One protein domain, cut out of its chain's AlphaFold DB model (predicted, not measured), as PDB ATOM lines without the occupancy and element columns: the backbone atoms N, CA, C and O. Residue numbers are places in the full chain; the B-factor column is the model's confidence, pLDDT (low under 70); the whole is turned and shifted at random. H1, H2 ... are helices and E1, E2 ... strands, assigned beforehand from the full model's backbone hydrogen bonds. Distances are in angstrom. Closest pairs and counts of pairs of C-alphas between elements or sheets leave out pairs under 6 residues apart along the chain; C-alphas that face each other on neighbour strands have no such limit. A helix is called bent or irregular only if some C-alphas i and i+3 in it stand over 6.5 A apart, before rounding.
ATOM      1  N   LYS A 104      15.256  -2.252  89.862       92.88
ATOM      2  CA  LYS A 104      15.488  -3.172  90.979       92.88
ATOM      3  C   LYS A 104      15.090  -4.611  90.639       92.88
ATOM      4  O   LYS A 104      15.884  -5.518  90.874       92.88
ATOM      5  N   ASN A 105      13.894  -4.829  90.092       93.88
ATOM      6  CA  ASN A 105      13.439  -6.179  89.751       93.88
ATOM      7  C   ASN A 105      14.229  -6.762  88.577       93.88
ATOM      8  O   ASN A 105      14.553  -7.942  88.607       93.88
ATOM      9  N   MET A 106      14.623  -5.944  87.599       93.19
ATOM     10  CA  MET A 106      15.485  -6.390  86.506       93.19
ATOM     11  C   MET A 106      16.803  -6.944  87.043       93.19
ATOM     12  O   MET A 106      17.217  -8.041  86.679       93.19
ATOM     13  N   TYR A 107      17.447  -6.223  87.961       93.00
ATOM     14  CA  TYR A 107      18.685  -6.702  88.560       93.00
ATOM     15  C   TYR A 107      18.447  -7.952  89.424       93.00
ATOM     16  O   TYR A 107      19.072  -8.994  89.215       93.00
ATOM     17  N   ASP A 108      17.526  -7.858  90.386       93.19
ATOM     18  CA  ASP A 108      17.358  -8.860  91.442       93.19
ATOM     19  C   ASP A 108      16.700 -10.157  90.943       93.19
ATOM     20  O   ASP A 108      17.064 -11.242  91.398       93.19
ATOM     21  N   GLN A 109      15.730 -10.053  90.029       93.69
ATOM     22  CA  GLN A 109      14.854 -11.158  89.617       93.69
ATOM     23  C   GLN A 109      15.148 -11.696  88.215       93.69
ATOM     24  O   GLN A 109      14.754 -12.818  87.918       93.69
ATOM     25  N   VAL A 110      15.855 -10.941  87.367       94.12
ATOM     26  CA  VAL A 110      16.226 -11.399  86.017       94.12
ATOM     27  C   VAL A 110      17.732 -11.623  85.929       94.12
ATOM     28  O   VAL A 110      18.189 -12.742  85.700       94.12
ATOM     29  N   VAL A 111      18.528 -10.585  86.183       92.19
ATOM     30  CA  VAL A 111      19.979 -10.618  85.950       92.19
ATOM     31  C   VAL A 111      20.701 -11.523  86.943       92.19
ATOM     32  O   VAL A 111      21.534 -12.332  86.539       92.19
ATOM     33  N   VAL A 112      20.390 -11.448  88.238       91.81
ATOM     34  CA  VAL A 112      21.019 -12.327  89.237       91.81
ATOM     35  C   VAL A 112      20.721 -13.812  88.957       91.81
ATOM     36  O   VAL A 112      21.668 -14.610  88.976       91.81
ATOM     37  N   PRO A 113      19.471 -14.228  88.673       91.19
ATOM     38  CA  PRO A 113      19.187 -15.590  88.225       91.19
ATOM     39  C   PRO A 113      19.910 -15.978  86.935       91.19
ATOM     40  O   PRO A 113      20.541 -17.035  86.915       91.19
ATOM     41  N   TYR A 114      19.908 -15.113  85.918       91.62
ATOM     42  CA  TYR A 114      20.627 -15.321  84.658       91.62
ATOM     43  C   TYR A 114      22.126 -15.585  84.882       91.62
ATOM     44  O   TYR A 114      22.682 -16.576  84.404       91.62
ATOM     45  N   ILE A 115      22.775 -14.765  85.715       91.38
ATOM     46  CA  ILE A 115      24.175 -14.938  86.113       91.38
ATOM     47  C   ILE A 115      24.400 -16.309  86.752       91.38
ATOM     48  O   ILE A 115      25.333 -17.023  86.386       91.38
ATOM     49  N   LYS A 116      23.560 -16.681  87.723       90.81
ATOM     50  CA  LYS A 116      23.733 -17.910  88.508       90.81
ATOM     51  C   LYS A 116      23.475 -19.175  87.696       90.81
ATOM     52  O   LYS A 116      24.215 -20.141  87.850       90.81
ATOM     53  N   LYS A 117      22.425 -19.177  86.874       89.62
ATOM     54  CA  LYS A 117      21.965 -20.359  86.135       89.62
ATOM     55  C   LYS A 117      22.686 -20.551  84.808       89.62
ATOM     56  O   LYS A 117      22.894 -21.690  84.408       89.62
ATOM     57  N   VAL A 118      23.059 -19.461  84.135       88.81
ATOM     58  CA  VAL A 118      23.596 -19.514  82.768       88.81
ATOM     59  C   VAL A 118      25.078 -19.159  82.758       88.81
ATOM     60  O   VAL A 118      25.914 -19.983  82.383       88.81
ATOM     61  N   ILE A 119      25.436 -17.963  83.230       88.75
ATOM     62  CA  ILE A 119      26.788 -17.423  83.017       88.75
ATOM     63  C   ILE A 119      27.848 -18.070  83.914       88.75
ATOM     64  O   ILE A 119      28.933 -18.397  83.434       88.75
ATOM     65  N   ILE A 120      27.573 -18.303  85.200       89.75
ATOM     66  CA  ILE A 120      28.535 -18.961  86.102       89.75
ATOM     67  C   ILE A 120      28.878 -20.382  85.615       89.75
ATOM     68  O   ILE A 120      30.073 -20.684  85.503       89.75
ATOM     69  N   PRO A 121      27.902 -21.259  85.298       88.94
ATOM     70  CA  PRO A 121      28.196 -22.571  84.726       88.94
ATOM     71  C   PRO A 121      29.004 -22.476  83.432       88.94
ATOM     72  O   PRO A 121      30.001 -23.182  83.282       88.94
ATOM     73  N   TYR A 122      28.634 -21.550  82.547       86.00
ATOM     74  CA  TYR A 122      29.335 -21.297  81.296       86.00
ATOM     75  C   TYR A 122      30.819 -20.927  81.498       86.00
ATOM     76  O   TYR A 122      31.710 -21.596  80.970       86.00
ATOM     77  N   VAL A 123      31.108 -19.928  82.337       85.62
ATOM     78  CA  VAL A 123      32.480 -19.487  82.647       85.62
ATOM     79  C   VAL A 123      33.298 -20.602  83.305       85.62
ATOM     80  O   VAL A 123      34.484 -20.771  83.009       85.62
ATOM     81  N   ASN A 124      32.685 -21.387  84.192       84.38
ATOM     82  CA  ASN A 124      33.350 -22.527  84.824       84.38
ATOM     83  C   ASN A 124      33.684 -23.635  83.818       84.38
ATOM     84  O   ASN A 124      34.744 -24.253  83.939       84.38
ATOM     85  N   ASN A 125      32.826 -23.869  82.825       82.06
ATOM     86  CA  ASN A 125      33.086 -24.835  81.761       82.06
ATOM     87  C   ASN A 125      34.252 -24.388  80.873       82.06
ATOM     88  O   ASN A 125      35.155 -25.191  80.649       82.06
ATOM     89  N   ILE A 126      34.319 -23.113  80.471       78.19
ATOM     90  CA  ILE A 126      35.462 -22.579  79.701       78.19
ATOM     91  C   ILE A 126      36.782 -22.806  80.446       78.19
ATOM     92  O   ILE A 126      37.749 -23.307  79.874       78.19
ATOM     93  N   LYS A 127      36.820 -22.503  81.749       72.94
ATOM     94  CA  LYS A 127      38.024 -22.704  82.571       72.94
ATOM     95  C   LYS A 127      38.475 -24.164  82.630       72.94
ATOM     96  O   LYS A 127      39.674 -24.415  82.697       72.94
ATOM     97  N   LYS A 128      37.531 -25.111  82.628       71.00
ATOM     98  CA  LYS A 128      37.810 -26.556  82.638       71.00
ATOM     99  C   LYS A 128      38.223 -27.080  81.255       71.00
ATOM    100  O   LYS A 128      39.082 -27.949  81.180       71.00
ATOM    101  N   CYS A 129      37.649 -26.543  80.176       61.69
ATOM    102  CA  CYS A 129      37.845 -27.027  78.801       61.69
ATOM    103  C   CYS A 129      39.121 -26.513  78.114       61.69
ATOM    104  O   CYS A 129      39.469 -27.008  77.043       61.69
ATOM    105  N   ASN A 130      39.900 -25.633  78.758       54.66
ATOM    106  CA  ASN A 130      41.281 -25.336  78.340       54.66
ATOM    107  C   ASN A 130      42.198 -26.584  78.311       54.66
ATOM    108  O   ASN A 130      43.351 -26.497  77.890       54.66
ATOM    109  N   SER A 131      41.687 -27.761  78.689       50.22
ATOM    110  CA  SER A 131      42.227 -29.064  78.313       50.22
ATOM    111  C   SER A 131      41.253 -29.854  77.410       50.22
ATOM    112  O   SER A 131      40.418 -30.595  77.914       50.22
ATOM    113  N   LYS A 132      41.439 -29.772  76.082       49.91
ATOM    114  CA  LYS A 132      41.015 -30.758  75.053       49.91
ATOM    115  C   LYS A 132      39.499 -30.961  74.802       49.91
ATOM    116  O   LYS A 132      38.921 -31.887  75.358       49.91
ATOM    117  N   SER A 133      38.889 -30.239  73.851       49.28
ATOM    118  CA  SER A 133      37.671 -30.688  73.124       49.28
ATOM    119  C   SER A 133      37.260 -29.690  72.024       49.28
ATOM    120  O   SER A 133      37.228 -28.489  72.261       49.28
ATOM    121  N   SER A 134      36.956 -30.179  70.813       53.19
ATOM    122  CA  SER A 134      36.581 -29.382  69.626       53.19
ATOM    123  C   SER A 134      35.073 -29.119  69.481       53.19
ATOM    124  O   SER A 134      34.676 -28.371  68.593       53.19
ATOM    125  N   ASN A 135      34.226 -29.716  70.330       48.34
ATOM    126  CA  ASN A 135      32.764 -29.537  70.285       48.34
ATOM    127  C   ASN A 135      32.257 -28.445  71.249       48.34
ATOM    128  O   ASN A 135      31.186 -27.886  71.021       48.34
ATOM    129  N   ASP A 136      33.043 -28.077  72.266       51.38
ATOM    130  CA  ASP A 136      32.730 -26.966  73.187       51.38
ATOM    131  C   ASP A 136      32.883 -25.579  72.538       51.38
ATOM    132  O   ASP A 136      32.439 -24.564  73.078       51.38
ATOM    133  N   ASP A 137      33.456 -25.544  71.334       57.88
ATOM    134  CA  ASP A 137      33.767 -24.345  70.563       57.88
ATOM    135  C   ASP A 137      32.513 -23.626  70.018       57.88
ATOM    136  O   ASP A 137      32.564 -22.451  69.661       57.88
ATOM    137  N   LEU A 138      31.361 -24.309  69.949       53.47
ATOM    138  CA  LEU A 138      30.103 -23.731  69.449       53.47
ATOM    139  C   LEU A 138      29.263 -23.087  70.563       53.47
ATOM    140  O   LEU A 138      28.662 -22.033  70.351       53.47
ATOM    141  N   ALA A 139      29.224 -23.698  71.751       54.25
ATOM    142  CA  ALA A 139      28.552 -23.126  72.918       54.25
ATOM    143  C   ALA A 139      29.325 -21.912  73.460       54.25
ATOM    144  O   ALA A 139      28.712 -20.907  73.824       54.25
ATOM    145  N   SER A 140      30.664 -21.965  73.419       59.16
ATOM    146  CA  SER A 140      31.534 -20.826  73.735       59.16
ATOM    147  C   SER A 140      31.349 -19.647  72.777       59.16
ATOM    148  O   SER A 140      31.195 -18.508  73.213       59.16
ATOM    149  N   LYS A 141      31.230 -19.892  71.468       64.31
ATOM    150  CA  LYS A 141      30.975 -18.821  70.487       64.31
ATOM    151  C   LYS A 141      29.629 -18.115  70.673       64.31
ATOM    152  O   LYS A 141      29.532 -16.936  70.354       64.31
ATOM    153  N   LYS A 142      28.603 -18.800  71.193       72.12
ATOM    154  CA  LYS A 142      27.256 -18.224  71.353       72.12
ATOM    155  C   LYS A 142      27.083 -17.383  72.618       72.12
ATOM    156  O   LYS A 142      26.363 -16.395  72.572       72.12
ATOM    157  N   LEU A 143      27.725 -17.753  73.729       81.44
ATOM    158  CA  LEU A 143      27.532 -17.079  75.023       81.44
ATOM    159  C   LEU A 143      28.582 -16.005  75.330       81.44
ATOM    160  O   LEU A 143      28.352 -15.176  76.205       81.44
ATOM    161  N   MET A 144      29.715 -15.975  74.617       84.75
ATOM    162  CA  MET A 144      30.684 -14.881  74.767       84.75
ATOM    163  C   MET A 144      30.088 -13.493  74.471       84.75
ATOM    164  O   MET A 144      30.320 -12.604  75.287       84.75
ATOM    165  N   PRO A 145      29.317 -13.275  73.384       86.75
ATOM    166  CA  PRO A 145      28.660 -11.989  73.148       86.75
ATOM    167  C   PRO A 145      27.737 -11.576  74.299       86.75
ATOM    168  O   PRO A 145      27.823 -10.448  74.772       86.75
ATOM    169  N   GLU A 146      26.933 -12.507  74.824       87.88
ATOM    170  CA  GLU A 146      26.049 -12.204  75.956       87.88
ATOM    171  C   GLU A 146      26.826 -11.925  77.253       87.88
ATOM    172  O   GLU A 146      26.394 -11.112  78.067       87.88
ATOM    173  N   LEU A 147      28.000 -12.542  77.447       89.69
ATOM    174  CA  LEU A 147      28.889 -12.191  78.555       89.69
ATOM    175  C   LEU A 147      29.393 -10.748  78.428       89.69
ATOM    176  O   LEU A 147      29.426 -10.050  79.435       89.69
ATOM    177  N   PHE A 148      29.777 -10.291  77.232       88.81
ATOM    178  CA  PHE A 148      30.185  -8.896  77.027       88.81
ATOM    179  C   PHE A 148      29.033  -7.928  77.300       88.81
ATOM    180  O   PHE A 148      29.206  -7.012  78.100       88.81
ATOM    181  N   GLU A 149      27.846  -8.189  76.747       87.69
ATOM    182  CA  GLU A 149      26.654  -7.383  77.040       87.69
ATOM    183  C   GLU A 149      26.339  -7.348  78.539       87.69
ATOM    184  O   GLU A 149      25.994  -6.303  79.085       87.69
ATOM    185  N   LEU A 150      26.484  -8.479  79.234       89.94
ATOM    186  CA  LEU A 150      26.274  -8.545  80.674       89.94
ATOM    187  C   LEU A 150      27.328  -7.746  81.453       89.94
ATOM    188  O   LEU A 150      26.999  -7.139  82.469       89.94
ATOM    189  N   LEU A 151      28.592  -7.753  81.029       90.06
ATOM    190  CA  LEU A 151      29.631  -6.939  81.664       90.06
ATOM    191  C   LEU A 151      29.325  -5.450  81.517       90.06
ATOM    192  O   LEU A 151      29.395  -4.726  82.511       90.06
ATOM    193  N   ASP A 152      28.932  -5.030  80.317       87.31
ATOM    194  CA  ASP A 152      28.536  -3.652  80.030       87.31
ATOM    195  C   ASP A 152      27.250  -3.282  80.778       87.31
ATOM    196  O   ASP A 152      27.101  -2.157  81.246       87.31
ATOM    197  N   PHE A 153      26.345  -4.239  80.992       89.06
ATOM    198  CA  PHE A 153      25.184  -4.053  81.853       89.06
ATOM    199  C   PHE A 153      25.575  -3.863  83.322       89.06
ATOM    200  O   PHE A 153      25.052  -2.966  83.973       89.06
ATOM    201  N   LEU A 154      26.444  -4.718  83.873       90.88
ATOM    202  CA  LEU A 154      26.768  -4.747  85.306       90.88
ATOM    203  C   LEU A 154      27.683  -3.596  85.730       90.88
ATOM    204  O   LEU A 154      27.530  -3.057  86.825       90.88
ATOM    205  N   ASP A 155      28.644  -3.231  84.886       89.19
ATOM    206  CA  ASP A 155      29.633  -2.190  85.165       89.19
ATOM    207  C   ASP A 155      29.804  -1.244  83.960       89.19
ATOM    208  O   ASP A 155      30.909  -1.115  83.433       89.19
ATOM    209  N   PRO A 156      28.729  -0.549  83.530       85.94
ATOM    210  CA  PRO A 156      28.698   0.268  82.306       85.94
ATOM    211  C   PRO A 156      29.723   1.404  82.299       85.94
ATOM    212  O   PRO A 156      30.154   1.869  81.250       85.94
ATOM    213  N   LEU A 157      30.103   1.882  83.484       87.75
ATOM    214  CA  LEU A 157      31.077   2.959  83.671       87.75
ATOM    215  C   LEU A 157      32.456   2.436  84.088       87.75
ATOM    216  O   LEU A 157      33.290   3.221  84.537       87.75
ATOM    217  N   GLU A 158      32.658   1.118  84.025       85.06
ATOM    218  CA  GLU A 158      33.892   0.434  84.414       85.06
ATOM    219  C   GLU A 158      34.423   0.919  85.772       85.06
ATOM    220  O   GLU A 158      35.608   1.186  85.957       85.06
ATOM    221  N   LYS A 159      33.537   1.110  86.753       84.00
ATOM    222  CA  LYS A 159      33.918   1.630  88.072       84.00
ATOM    223  C   LYS A 159      34.647   0.579  88.897       84.00
ATOM    224  O   LYS A 159      35.440   0.952  89.760       84.00
ATOM    225  N   ILE A 160      34.373  -0.702  88.647       82.19
ATOM    226  CA  ILE A 160      34.818  -1.817  89.488       82.19
ATOM    227  C   ILE A 160      35.879  -2.660  88.777       82.19
ATOM    228  O   ILE A 160      36.867  -3.052  89.392       82.19
ATOM    229  N   SER A 161      35.689  -2.946  87.490       79.19
ATOM    230  CA  SER A 161      36.489  -3.930  86.745       79.19
ATOM    231  C   SER A 161      37.639  -3.342  85.911       79.19
ATOM    232  O   SER A 161      38.114  -4.003  84.982       79.19
ATOM    233  N   LYS A 162      38.104  -2.130  86.260       73.06
ATOM    234  CA  LYS A 162      39.202  -1.419  85.577       73.06
ATOM    235  C   LYS A 162      40.410  -2.337  85.351       73.06
ATOM    236  O   LYS A 162      40.759  -3.143  86.212       73.06
ATOM    237  N   ASP A 163      41.042  -2.198  84.190       62.38
ATOM    238  CA  ASP A 163      42.385  -2.723  83.891       62.38
ATOM    239  C   ASP A 163      42.554  -4.238  83.701       62.38
ATOM    240  O   ASP A 163      43.665  -4.751  83.834       62.38
ATOM    241  N   THR A 164      41.508  -4.990  83.338       61.75
ATOM    242  CA  THR A 164      41.684  -6.441  83.111       61.75
ATOM    243  C   THR A 164      41.635  -6.916  81.664       61.75
ATOM    244  O   THR A 164      42.224  -7.965  81.410       61.75
ATOM    245  N   GLY A 165      41.011  -6.194  80.718       69.94
ATOM    246  CA  GLY A 165      40.910  -6.536  79.275       69.94
ATOM    247  C   GLY A 165      40.239  -7.886  78.932       69.94
ATOM    248  O   GLY A 165      39.737  -8.086  77.833       69.94
ATOM    249  N   ASP A 166      40.197  -8.802  79.891       86.50
ATOM    250  CA  ASP A 166      39.724 -10.173  79.843       86.50
ATOM    251  C   ASP A 166      38.329 -10.231  80.472       86.50
ATOM    252  O   ASP A 166      38.154 -10.006  81.674       86.50
ATOM    253  N   ALA A 167      37.331 -10.546  79.646       85.81
ATOM    254  CA  ALA A 167      35.927 -10.612  80.038       85.81
ATOM    255  C   ALA A 167      35.672 -11.569  81.215       85.81
ATOM    256  O   ALA A 167      34.883 -11.271  82.112       85.81
ATOM    257  N   ILE A 168      36.372 -12.707  81.259       87.94
ATOM    258  CA  ILE A 168      36.203 -13.698  82.322       87.94
ATOM    259  C   ILE A 168      36.767 -13.156  83.635       87.94
ATOM    260  O   ILE A 168      36.131 -13.294  84.682       87.94
ATOM    261  N   LYS A 169      37.940 -12.512  83.605       88.25
ATOM    262  CA  LYS A 169      38.507 -11.864  84.799       88.25
ATOM    263  C   LYS A 169      37.616 -10.730  85.296       88.25
ATOM    264  O   LYS A 169      37.328 -10.703  86.495       88.25
ATOM    265  N   ARG A 170      37.122  -9.866  84.398       90.44
ATOM    266  CA  ARG A 170      36.148  -8.807  84.729       90.44
ATOM    267  C   ARG A 170      34.931  -9.396  85.434       90.44
ATOM    268  O   ARG A 170      34.607  -8.990  86.545       90.44
ATOM    269  N   PHE A 171      34.327 -10.430  84.854       91.38
ATOM    270  CA  PHE A 171      33.151 -11.089  85.419       91.38
ATOM    271  C   PHE A 171      33.399 -11.656  86.827       91.38
ATOM    272  O   PHE A 171      32.575 -11.496  87.729       91.38
ATOM    273  N   ILE A 172      34.555 -12.284  87.058       89.62
ATOM    274  CA  ILE A 172      34.926 -12.809  88.382       89.62
ATOM    275  C   ILE A 172      35.069 -11.681  89.413       89.62
ATOM    276  O   ILE A 172      34.705 -11.866  90.572       89.62
ATOM    277  N   ILE A 173      35.611 -10.526  89.022       90.94
ATOM    278  CA  ILE A 173      35.731  -9.367  89.915       90.94
ATOM    279  C   ILE A 173      34.337  -8.851  90.286       90.94
ATOM    280  O   ILE A 173      34.044  -8.695  91.472       90.94
ATOM    281  N   LEU A 174      33.464  -8.658  89.292       91.88
ATOM    282  CA  LEU A 174      32.102  -8.160  89.505       91.88
ATOM    283  C   LEU A 174      31.277  -9.109  90.387       91.88
ATOM    284  O   LEU A 174      30.626  -8.675  91.335       91.88
ATOM    285  N   THR A 175      31.369 -10.419  90.156       90.62
ATOM    286  CA  THR A 175      30.652 -11.427  90.962       90.62
ATOM    287  C   THR A 175      31.167 -11.572  92.394       90.62
ATOM    288  O   THR A 175      30.462 -12.123  93.233       90.62
ATOM    289  N   LYS A 176      32.359 -11.060  92.720       91.44
ATOM    290  CA  LYS A 176      32.840 -10.967  94.110       91.44
ATOM    291  C   LYS A 176      32.344  -9.716  94.835       91.44
ATOM    292  O   LYS A 176      32.429  -9.660  96.055       91.44
ATOM    293  N   GLN A 177      31.843  -8.725  94.100       92.06
ATOM    294  CA  GLN A 177      31.429  -7.421  94.624       92.06
ATOM    295  C   GLN A 177      29.948  -7.146  94.333       92.06
ATOM    296  O   GLN A 177      29.567  -6.016  94.038       92.06
ATOM    297  N   THR A 178      29.098  -8.175  94.402       90.25
ATOM    298  CA  THR A 178      27.716  -8.115  93.897       90.25
ATOM    299  C   THR A 178      26.888  -6.975  94.474       90.25
ATOM    300  O   THR A 178      26.110  -6.383  93.734       90.25
ATOM    301  N   GLU A 179      27.046  -6.646  95.761       92.44
ATOM    302  CA  GLU A 179      26.282  -5.557  96.384       92.44
ATOM    303  C   GLU A 179      26.762  -4.176  95.922       92.44
ATOM    304  O   GLU A 179      25.958  -3.281  95.661       92.44
ATOM    305  N   THR A 180      28.074  -4.011  95.750       94.19
ATOM    306  CA  THR A 180      28.664  -2.784  95.204       94.19
ATOM    307  C   THR A 180      28.258  -2.593  93.746       94.19
ATOM    308  O   THR A 180      27.849  -1.494  93.375       94.19
ATOM    309  N   VAL A 181      28.310  -3.659  92.939       93.38
ATOM    310  CA  VAL A 181      27.820  -3.672  91.550       93.38
ATOM    311  C   VAL A 181      26.352  -3.257  91.518       93.38
ATOM    312  O   VAL A 181      26.007  -2.283  90.856       93.38
ATOM    313  N   ARG A 182      25.507  -3.926  92.309       93.81
ATOM    314  CA  ARG A 182      24.071  -3.652  92.410       93.81
ATOM    315  C   ARG A 182      23.780  -2.197  92.770       93.81
ATOM    316  O   ARG A 182      23.002  -1.540  92.085       93.81
ATOM    317  N   THR A 183      24.416  -1.689  93.823       94.12
ATOM    318  CA  THR A 183      24.217  -0.315  94.306       94.12
ATOM    319  C   THR A 183      24.648   0.707  93.258       94.12
ATOM    320  O   THR A 183      23.899   1.627  92.937       94.12
ATOM    321  N   ASN A 184      25.839   0.533  92.678       92.38
ATOM    322  CA  ASN A 184      26.350   1.433  91.647       92.38
ATOM    323  C   ASN A 184      25.470   1.429  90.400       92.38
ATOM    324  O   ASN A 184      25.238   2.485  89.809       92.38
ATOM    325  N   TRP A 185      24.992   0.252  90.010       91.38
ATOM    326  CA  TRP A 185      24.127   0.076  88.860       91.38
ATOM    327  C   TRP A 185      22.784   0.787  89.056       91.38
ATOM    328  O   TRP A 185      22.425   1.635  88.240       91.38
ATOM    329  N   LEU A 186      22.104   0.541  90.184       92.25
ATOM    330  CA  LEU A 186      20.835   1.197  90.520       92.25
ATOM    331  C   LEU A 186      20.979   2.719  90.541       92.25
ATOM    332  O   LEU A 186      20.248   3.403  89.830       92.25
ATOM    333  N   ASN A 187      21.985   3.242  91.246       92.25
ATOM    334  CA  ASN A 187      22.248   4.683  91.297       92.25
ATOM    335  C   ASN A 187      22.486   5.278  89.899       92.25
ATOM    336  O   ASN A 187      22.113   6.422  89.625       92.25
ATOM    337  N   SER A 188      23.122   4.518  89.004       90.00
ATOM    338  CA  SER A 188      23.413   4.985  87.649       90.00
ATOM    339  C   SER A 188      22.154   5.050  86.782       90.00
ATOM    340  O   SER A 188      21.987   6.043  86.074       90.00
ATOM    341  N   VAL A 189      21.252   4.068  86.886       90.56
ATOM    342  CA  VAL A 189      19.936   4.094  86.219       90.56
ATOM    343  C   VAL A 189      19.045   5.194  86.800       90.56
ATOM    344  O   VAL A 189      18.404   5.937  86.056       90.56
ATOM    345  N   GLU A 190      19.036   5.366  88.121       91.50
ATOM    346  CA  GLU A 190      18.276   6.439  88.769       91.50
ATOM    347  C   GLU A 190      18.744   7.818  88.306       91.50
ATOM    348  O   GLU A 190      17.914   8.685  88.052       91.50
ATOM    349  N   THR A 191      20.053   8.016  88.141       89.88
ATOM    350  CA  THR A 191      20.632   9.305  87.732       89.88
ATOM    351  C   THR A 191      20.474   9.563  86.235       89.88
ATOM    352  O   THR A 191      20.061  10.650  85.838       89.88
ATOM    353  N   ASN A 192      20.798   8.577  85.395       87.19
ATOM    354  CA  ASN A 192      20.964   8.775  83.949       87.19
ATOM    355  C   ASN A 192      19.817   8.189  83.110       87.19
ATOM    356  O   ASN A 192      19.747   8.430  81.904       87.19
ATOM    357  N   GLY A 193      18.913   7.419  83.720       86.75
ATOM    358  CA  GLY A 193      17.896   6.669  82.989       86.75
ATOM    359  C   GLY A 193      18.531   5.653  82.040       86.75
ATOM    360  O   GLY A 193      19.512   5.018  82.402       86.75
ATOM    361  N   GLY A 194      17.990   5.522  80.825       83.50
ATOM    362  CA  GLY A 194      18.469   4.604  79.780       83.50
ATOM    363  C   GLY A 194      19.097   5.311  78.575       83.50
ATOM    364  O   GLY A 194      19.345   4.680  77.539       83.50
ATOM    365  N   LYS A 195      19.326   6.626  78.686       78.50
ATOM    366  CA  LYS A 195      19.934   7.436  77.626       78.50
ATOM    367  C   LYS A 195      21.409   7.107  77.462       78.50
ATOM    368  O   LYS A 195      22.086   6.694  78.401       78.50
ATOM    369  N   GLU A 196      21.888   7.328  76.247       83.75
ATOM    370  CA  GLU A 196      23.308   7.285  75.945       83.75
ATOM    371  C   GLU A 196      23.994   8.530  76.532       83.75
ATOM    372  O   GLU A 196      23.543   9.658  76.321       83.75
ATOM    373  N   ILE A 197      25.071   8.321  77.282       86.25
ATOM    374  CA  ILE A 197      25.920   9.359  77.866       86.25
ATOM    375  C   ILE A 197      27.364   9.178  77.397       86.25
ATOM    376  O   ILE A 197      27.786   8.076  77.052       86.25
ATOM    377  N   ILE A 198      28.141  10.262  77.408       86.25
ATOM    378  CA  ILE A 198      29.576  10.209  77.110       86.25
ATOM    379  C   ILE A 198      30.343   9.975  78.415       86.25
ATOM    380  O   ILE A 198      30.244  10.768  79.351       86.25
ATOM    381  N   HIS A 199      31.139   8.910  78.463       82.94
ATOM    382  CA  HIS A 199      32.036   8.584  79.566       82.94
ATOM    383  C   HIS A 199      33.409   8.172  79.023       82.94
ATOM    384  O   HIS A 199      33.512   7.212  78.269       82.94
ATOM    385  N   ASN A 200      34.470   8.898  79.392       82.19
ATOM    386  CA  ASN A 200      35.852   8.637  78.948       82.19
ATOM    387  C   ASN A 200      35.996   8.473  77.419       82.19
ATOM    388  O   ASN A 200      36.647   7.544  76.951       82.19
ATOM    389  N   ASN A 201      35.374   9.368  76.639       81.94
ATOM    390  CA  ASN A 201      35.293   9.329  75.166       81.94
ATOM    391  C   ASN A 201      34.514   8.144  74.568       81.94
ATOM    392  O   ASN A 201      34.386   8.068  73.347       81.94
ATOM    393  N   ASN A 202      33.936   7.278  75.399       79.81
ATOM    394  CA  ASN A 202      33.037   6.213  74.977       79.81
ATOM    395  C   ASN A 202      31.586   6.629  75.193       79.81
ATOM    396  O   ASN A 202      31.273   7.445  76.064       79.81
ATOM    397  N   ARG A 203      30.688   6.057  74.396       82.19
ATOM    398  CA  ARG A 203      29.254   6.210  74.599       82.19
ATOM    399  C   ARG A 203      28.716   5.017  75.378       82.19
ATOM    400  O   ARG A 203      29.027   3.879  75.046       82.19
ATOM    401  N   VAL A 204      27.943   5.288  76.423       83.19
ATOM    402  CA  VAL A 204      27.446   4.284  77.371       83.19
ATOM    403  C   VAL A 204      25.960   4.512  77.598       83.19
ATOM    404  O   VAL A 204      25.546   5.645  77.820       83.19
ATOM    405  N   ALA A 205      25.154   3.453  77.590       82.81
ATOM    406  CA  ALA A 205      23.737   3.524  77.929       82.81
ATOM    407  C   ALA A 205      23.376   2.464  78.974       82.81
ATOM    408  O   ALA A 205      23.883   1.346  78.936       82.81
ATOM    409  N   PHE A 206      22.463   2.794  79.889       87.25
ATOM    410  CA  PHE A 206      22.018   1.881  80.948       87.25
ATOM    411  C   PHE A 206      20.735   1.167  80.510       87.25
ATOM    412  O   PHE A 206      19.617   1.514  80.900       87.25
TER     413      PHE A 206
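AT A GLANCE: This is residues 104 to 206 of the 297 residues of an uncharacterized protein of Alphaproteobacteria bacterium 40-19 (UniProt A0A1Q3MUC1). A loose helical hairpin, the long, bent helix H1 folding back into H2, has its turn sticking out at residues 130 to 135; H3 packs on the later part of H2, and H4 with the small strand hairpin E1 and E2 lies at the end away from that turn. The printed part has 103 residues, with H1, H2, H3, H4, E1 and E2 along the chain, the two strands antiparallel; it is mostly helix. It is compact, with a radius of gyration of the C-alphas of 14.7 A and spans of 46 by 31 by 21 A.

IN THESE COORDINATES: Find C-alpha 104 at (15.488, -3.172, 90.979), where H1, residues 104 to 129, begins. By its hydrogen bonds it was assigned as one helix, but it is bent: C-alphas 117 and 120 are 6.7 A apart, and its arms are H1a, residues 104 to 117, 19.0 A, and H1b, residues 120 to 129, 14.3 A. H2, residues 137 to 154, is 25.5 A long and only just irregular, with C-alphas 142 and 145 6.6 A apart. H3 is residues 167 to 176, H4 residues 178 to 192, 20.7 A, E1 residues 196 to 199, and E2 residues 202 to 205, ending at (23.737, 3.524, 77.929).

HOW THE PARTS SIT: H2 is the hub. Its residues 147 to 154 touch H3, closest at the C-alphas of Leu 151 and Phe 171, 6.6 A, at a steep tilt of 51 degrees. H1b and H2, a helical hairpin, only just touch, with 3 pairs of C-alphas within 8 A, the closest Ile 126 and Ser 140, 7.4 A. H2 and H4 also only just touch, with 3 such pairs, the closest Leu 154 and Val 181, 6.4 A. In the hairpin of E1 and E2, N 197 and O 204 are 2.8 A apart, within hydrogen-bond range. Every O i to N i+4 pair is within range in H1b, H3 and H4, against 8 of 10 in H1a and 12 of 14 in H2.

THE WHOLE: The two C-alphas farthest apart, Lys 132 and Thr 191, are 46.7 A apart. The printed part has no cut; the link from H2 to H3 is long, 12 residues. Look for pLDDT under 70 at residues 129 to 141 and 163 to 165.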